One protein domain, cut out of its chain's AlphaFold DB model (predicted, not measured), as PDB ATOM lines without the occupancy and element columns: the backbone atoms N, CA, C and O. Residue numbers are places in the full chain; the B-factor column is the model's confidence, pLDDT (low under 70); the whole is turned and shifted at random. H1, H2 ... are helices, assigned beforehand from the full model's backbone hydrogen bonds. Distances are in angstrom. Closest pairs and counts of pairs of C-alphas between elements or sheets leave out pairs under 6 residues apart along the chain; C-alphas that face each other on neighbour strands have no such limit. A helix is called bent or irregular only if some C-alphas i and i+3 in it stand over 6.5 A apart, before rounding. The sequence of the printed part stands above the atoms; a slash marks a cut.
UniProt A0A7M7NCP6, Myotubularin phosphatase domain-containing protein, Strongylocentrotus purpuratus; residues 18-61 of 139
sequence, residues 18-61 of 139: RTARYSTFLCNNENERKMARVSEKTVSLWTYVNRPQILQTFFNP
ATOM      1  N   ARG A  18     100.702 147.715 121.178       45.34
ATOM      2  CA  ARG A  18     101.679 147.283 120.157       45.34
ATOM      3  C   ARG A  18     101.568 145.805 119.748       45.34
ATOM      4  O   ARG A  18     102.308 145.359 118.869       45.34
ATOM      5  N   THR A  19     100.659 145.046 120.360       54.50
ATOM      6  CA  THR A  19     100.580 143.578 120.230       54.50
ATOM      7  C   THR A  19      99.637 143.112 119.113       54.50
ATOM      8  O   THR A  19      99.769 141.994 118.621       54.50
ATOM      9  N   ALA A  20      98.728 143.967 118.636       59.81
ATOM     10  CA  ALA A  20      97.653 143.576 117.714       59.81
ATOM     11  C   ALA A  20      98.057 143.503 116.225       59.81
ATOM     12  O   ALA A  20      97.208 143.571 115.342       59.81
ATOM     13  N   ARG A  21      99.353 143.365 115.907       75.88
ATOM     14  CA  ARG A  21      99.809 143.174 114.512       75.88
ATOM     15  C   ARG A  21      99.495 141.783 113.964       75.88
ATOM     16  O   ARG A  21      99.432 141.606 112.752       75.88
ATOM     17  N   TYR A  22      99.326 140.812 114.852       86.19
ATOM     18  CA  TYR A  22      99.049 139.427 114.509       86.19
ATOM     19  C   TYR A  22      97.863 138.936 115.307       86.19
ATOM     20  O   TYR A  22      97.631 139.367 116.435       86.19
ATOM     21  N   SER A  23      97.147 137.980 114.743       87.25
ATOM     22  CA  SER A  23      95.914 137.511 115.354       87.25
ATOM     23  C   SER A  23      96.040 136.281 116.232       87.25
ATOM     24  O   SER A  23      95.053 135.820 116.808       87.25
ATOM     25  N   THR A  24      97.251 135.741 116.362       88.38
ATOM     26  CA  THR A  24      97.517 134.515 117.121       88.38
ATOM     27  C   THR A  24      96.981 134.590 118.549       88.38
ATOM     28  O   THR A  24      96.438 133.602 119.024       88.38
ATOM     29  N   PHE A  25      97.014 135.761 119.187       89.50
ATOM     30  CA  PHE A  25      96.556 135.959 120.568       89.50
ATOM     31  C   PHE A  25      95.295 136.836 120.688       89.50
ATOM     32  O   PHE A  25      95.056 137.417 121.740       89.50
ATOM     33  N   LEU A  26      94.507 136.972 119.615       88.44
ATOM     34  CA  LEU A  26      93.198 137.634 119.666       88.44
ATOM     35  C   LEU A  26      92.095 136.654 120.097       88.44
ATOM     36  O   LEU A  26      92.222 135.449 119.870       88.44
ATOM     37  N   CYS A  27      90.991 137.208 120.613       88.88
ATOM     38  CA  CYS A  27      89.827 136.493 121.162       88.88
ATOM     39  C   CYS A  27      90.134 135.702 122.448       88.88
ATOM     40  O   CYS A  27      91.289 135.421 122.762       88.88
ATOM     41  N   ASN A  28      89.088 135.334 123.194       91.94
ATOM     42  CA  ASN A  28      89.235 134.631 124.475       91.94
ATOM     43  C   ASN A  28      89.091 133.110 124.348       91.94
ATOM     44  O   ASN A  28      89.473 132.366 125.246       91.94
ATOM     45  N   ASN A  29      88.515 132.634 123.244       93.19
ATOM     46  CA  ASN A  29      88.330 131.213 122.968       93.19
ATOM     47  C   ASN A  29      88.272 130.938 121.456       93.19
ATOM     48  O   ASN A  29      88.165 131.845 120.627       93.19
ATOM     49  N   GLU A  30      88.335 129.656 121.096       93.44
ATOM     50  CA  GLU A  30      88.337 129.211 119.699       93.44
ATOM     51  C   GLU A  30      86.996 129.451 118.990       93.44
ATOM     52  O   GLU A  30      86.959 129.673 117.779       93.44
ATOM     53  N   ASN A  31      85.882 129.448 119.728       95.25
ATOM     54  CA  ASN A  31      84.569 129.706 119.144       95.25
ATOM     55  C   ASN A  31      84.456 131.160 118.653       95.25
ATOM     56  O   ASN A  31      84.130 131.401 117.492       95.25
ATOM     57  N   GLU A  32      84.829 132.130 119.491       94.50
ATOM     58  CA  GLU A  32      84.914 133.549 119.121       94.50
ATOM     59  C   GLU A  32      85.839 133.769 117.921       94.50
ATOM     60  O   GLU A  32      85.500 134.520 117.003       94.50
ATOM     61  N   ARG A  33      86.980 133.067 117.882       93.25
ATOM     62  CA  ARG A  33      87.937 133.140 116.771       93.25
ATOM     63  C   ARG A  33      87.304 132.728 115.437       93.25
ATOM     64  O   ARG A  33      87.533 133.392 114.420       93.25
ATOM     65  N   LYS A  34      86.495 131.663 115.438       93.38
ATOM     66  CA  LYS A  34      85.761 131.188 114.253       93.38
ATOM     67  C   LYS A  34      84.660 132.159 113.845       93.38
ATOM     68  O   LYS A  34      84.584 132.526 112.676       93.38
ATOM     69  N   MET A  35      83.859 132.629 114.803       94.81
ATOM     70  CA  MET A  35      82.788 133.598 114.541       94.81
ATOM     71  C   MET A  35      83.330 134.897 113.934       94.81
ATOM     72  O   MET A  35      82.772 135.422 112.970       94.81
ATOM     73  N   ALA A  36      84.462 135.389 114.441       90.88
ATOM     74  CA  ALA A  36      85.117 136.585 113.926       90.88
ATOM     75  C   ALA A  36      85.864 136.360 112.591       90.88
ATOM     76  O   ALA A  36      86.252 137.341 111.945       90.88
ATOM     77  N   ARG A  37      86.013 135.101 112.144       89.88
ATOM     78  CA  ARG A  37      86.771 134.675 110.949       89.88
ATOM     79  C   ARG A  37      88.211 135.177 110.959       89.88
ATOM     80  O   ARG A  37      88.725 135.710 109.977       89.88
ATOM     81  N   VAL A  38      88.859 135.039 112.110       90.00
ATOM     82  CA  VAL A  38      90.196 135.591 112.344       90.00
ATOM     83  C   VAL A  38      91.215 135.035 111.344       90.00
ATOM     84  O   VAL A  38      91.981 135.804 110.774       90.00
ATOM     85  N   SER A  39      91.186 133.730 111.069       86.69
ATOM     86  CA  SER A  39      92.104 133.067 110.128       86.69
ATOM     87  C   SER A  39      92.032 133.605 108.697       86.69
ATOM     88  O   SER A  39      93.031 133.573 107.991       86.69
ATOM     89  N   GLU A  40      90.866 134.092 108.272       89.94
ATOM     90  CA  GLU A  40      90.653 134.639 106.927       89.94
ATOM     91  C   GLU A  40      91.025 136.123 106.856       89.94
ATOM     92  O   GLU A  40      91.534 136.599 105.845       89.94
ATOM     93  N   LYS A  41      90.766 136.871 107.932       88.94
ATOM     94  CA  LYS A  41      90.909 138.334 107.951       88.94
ATOM     95  C   LYS A  41      92.292 138.819 108.362       88.94
ATOM     96  O   LYS A  41      92.588 140.003 108.228       88.94
ATOM     97  N   THR A  42      93.117 137.954 108.941       90.19
ATOM     98  CA  THR A  42      94.360 138.368 109.597       90.19
ATOM     99  C   THR A  42      95.456 137.322 109.451       90.19
ATOM    100  O   THR A  42      95.196 136.155 109.175       90.19
ATOM    101  N   VAL A  43      96.700 137.741 109.683       89.69
ATOM    102  CA  VAL A  43      97.875 136.872 109.573       89.69
ATOM    103  C   VAL A  43      98.305 136.372 110.952       89.69
ATOM    104  O   VAL A  43      98.332 137.121 111.935       89.69
ATOM    105  N   SER A  44      98.687 135.097 111.011       90.38
ATOM    106  CA  SER A  44      99.272 134.485 112.203       90.38
ATOM    107  C   SER A  44     100.685 135.016 112.459       90.38
ATOM    108  O   SER A  44     101.486 135.167 111.537       90.38
ATOM    109  N   LEU A  45     101.033 135.223 113.728       91.75
ATOM    110  CA  LEU A  45     102.392 135.537 114.174       91.75
ATOM    111  C   LEU A  45     103.393 134.493 113.667       91.75
ATOM    112  O   LEU A  45     104.492 134.840 113.238       91.75
ATOM    113  N   TRP A  46     102.996 133.220 113.654       91.69
ATOM    114  CA  TRP A  46     103.850 132.123 113.205       91.69
ATOM    115  C   TRP A  46     104.229 132.243 111.727       91.69
ATOM    116  O   TRP A  46     105.341 131.888 111.354       91.69
ATOM    117  N   THR A  47     103.367 132.833 110.892       91.38
ATOM    118  CA  THR A  47     103.684 133.125 109.485       91.38
ATOM    119  C   THR A  47     104.834 134.125 109.350       91.38
ATOM    120  O   THR A  47     105.560 134.097 108.360       91.38
ATOM    121  N   TYR A  48     105.012 135.023 110.321       90.19
ATOM    122  CA  TYR A  48     106.145 135.945 110.354       90.19
ATOM    123  C   TYR A  48     107.396 135.297 110.955       90.19
ATOM    124  O   TYR A  48     108.464 135.375 110.350       90.19
ATOM    125  N   VAL A  49     107.260 134.634 112.107       91.00
ATOM    126  CA  VAL A  49     108.387 134.014 112.827       91.00
ATOM    127  C   VAL A  49     109.057 132.919 111.992       91.00
ATOM    128  O   VAL A  49     110.280 132.837 111.972       91.00
ATOM    129  N   ASN A  50     108.280 132.136 111.238       92.75
ATOM    130  CA  ASN A  50     108.795 131.034 110.418       92.75
ATOM    131  C   ASN A  50     109.411 131.478 109.080       92.75
ATOM    132  O   ASN A  50     109.823 130.631 108.287       92.75
ATOM    133  N   ARG A  51     109.490 132.784 108.786       93.00
ATOM    134  CA  ARG A  51     110.198 133.259 107.586       93.00
ATOM    135  C   ARG A  51     111.693 132.981 107.745       93.00
ATOM    136  O   ARG A  51     112.231 133.365 108.780       93.00
ATOM    137  N   PRO A  52     112.392 132.410 106.746       91.19
ATOM    138  CA  PRO A  52     113.790 132.003 106.889       91.19
ATOM    139  C   PRO A  52     114.710 133.093 107.447       91.19
ATOM    140  O   PRO A  52     115.520 132.820 108.320       91.19
ATOM    141  N   GLN A  53     114.545 134.345 107.013       88.88
ATOM    142  CA  GLN A  53     115.379 135.469 107.455       88.88
ATOM    143  C   GLN A  53     115.175 135.807 108.938       88.88
ATOM    144  O   GLN A  53     116.106 136.211 109.623       88.88
ATOM    145  N   ILE A  54     113.946 135.647 109.427       89.31
ATOM    146  CA  ILE A  54     113.562 135.946 110.805       89.31
ATOM    147  C   ILE A  54     113.889 134.757 111.707       89.31
ATOM    148  O   ILE A  54     114.471 134.926 112.775       89.31
ATOM    149  N   LEU A  55     113.575 133.547 111.252       89.00
ATOM    150  CA  LEU A  55     113.745 132.312 112.003       89.00
ATOM    151  C   LEU A  55     115.201 132.085 112.430       89.00
ATOM    152  O   LEU A  55     115.447 131.688 113.567       89.00
ATOM    153  N   GLN A  56     116.167 132.426 111.568       85.31
ATOM    154  CA  GLN A  56     117.596 132.325 111.887       85.31
ATOM    155  C   GLN A  56     118.004 133.155 113.116       85.31
ATOM    156  O   GLN A  56     118.929 132.778 113.826       85.31
ATOM    157  N   THR A  57     117.287 134.241 113.421       85.38
ATOM    158  CA  THR A  57     117.565 135.082 114.601       85.38
ATOM    159  C   THR A  57     117.046 134.491 115.914       85.38
ATOM    160  O   THR A  57     117.483 134.907 116.986       85.38
ATOM    161  N   PHE A  58     116.130 133.519 115.845       86.06
ATOM    162  CA  PHE A  58     115.521 132.871 117.009       86.06
ATOM    163  C   PHE A  58     116.124 131.501 117.330       86.06
ATOM    164  O   PHE A  58     115.826 130.936 118.384       86.06
ATOM    165  N   PHE A  59     116.968 130.951 116.452       85.88
ATOM    166  CA  PHE A  59     117.618 129.675 116.718       85.88
ATOM    167  C   PHE A  59     118.680 129.796 117.804       85.88
ATOM    168  O   PHE A  59     119.519 130.693 117.797       85.88
ATOM    169  N   ASN A  60     118.677 128.826 118.716       87.12
ATOM    170  CA  ASN A  60     119.763 128.654 119.662       87.12
ATOM    171  C   ASN A  60     120.933 127.943 118.952       87.12
ATOM    172  O   ASN A  60     120.816 126.742 118.683       87.12
ATOM    173  N   PRO A  61     122.073 128.616 118.695       84.75
ATOM    174  CA  PRO A  61     123.222 127.986 118.046       84.75
ATOM    175  C   PRO A  61     123.803 126.836 118.875       84.75
ATOM    176  O   PRO A  61     124.497 125.987 118.325       84.75
TER     177      PRO A  61
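Overview. This is residues 18 to 61 of the 139 residues of the protein "Myotubularin phosphatase domain-containing protein" of Strongylocentrotus purpuratus (UniProt A0A7M7NCP6). Four short helices are strung out one after another along a loose rod with no packed core: H4, the longest by residues, is near one end, H3 comes next, and H2 and H1 lie toward the other end. Residues 18 to 29 have no named element; they begin beside the middle of the rod's length and run to the H1 end, where the chain turns back through H2 and H3 toward H4. The printed part has 44 residues, with the four named helices in the order H1, H2, H3, H4 and no named strand; half of the residues, 22 of 44, are in the helices, and the class is all helix. The whole is loose, with a radius of gyration of the C-alphas of 12.9 A, and the C-alphas span 40 by 19 by 17 A.

Along the chain. H4 is residues 52 to 58, 10.3 A from first to last C-alpha; it begins at C-alpha 52 at (113.790, 132.003, 106.889) and ends at C-alpha 58 at (115.521, 132.871, 117.009). Before it, H3 is residues 45 to 49, 6.3 A long. H2 is residues 38 to 41, 5.2 A long. H1 is residues 30 to 35, 8.8 A long, and begins at C-alpha 30 at (88.337, 129.211, 119.699). None of these helices is bent or irregular.

Arrangement. H4 and H3 are close but not clearly touching; their closest C-alphas, those of Leu 55 and Val 49, are 5.7 A apart, and their centres are 10.4 A apart. H3 and H2 are apart, though they follow each other in the chain. H2 and H1 are close but not clearly touching, with the C-alphas of Ser 39 and Arg 33 closest at 7.8 A. H1 is apart from H3 and from H4, and H2 is apart from H4. Every O i to N i+4 pair is within hydrogen-bond range in H1 and H3, while in H4 it is 1 of 3, beside 2 of 4 O i to N i+3 pairs; H2 is too short for an O i to N i+4 pair, and its one O i to N i+3 pair is within range.

Size, cuts and confidence. The two C-alphas farthest apart are those of Met 35 and Pro 61, at 41.0 A, and the first and last printed C-alphas, those of Arg 18 and Pro 61, are 29.0 A apart. The printed part has no cut, and the links H1 to H2, H2 to H3 and H3 to H4 are tight. The mean pLDDT of the printed part is 87.2, and the model's confidence is low, under 70, at residues 18 to 20.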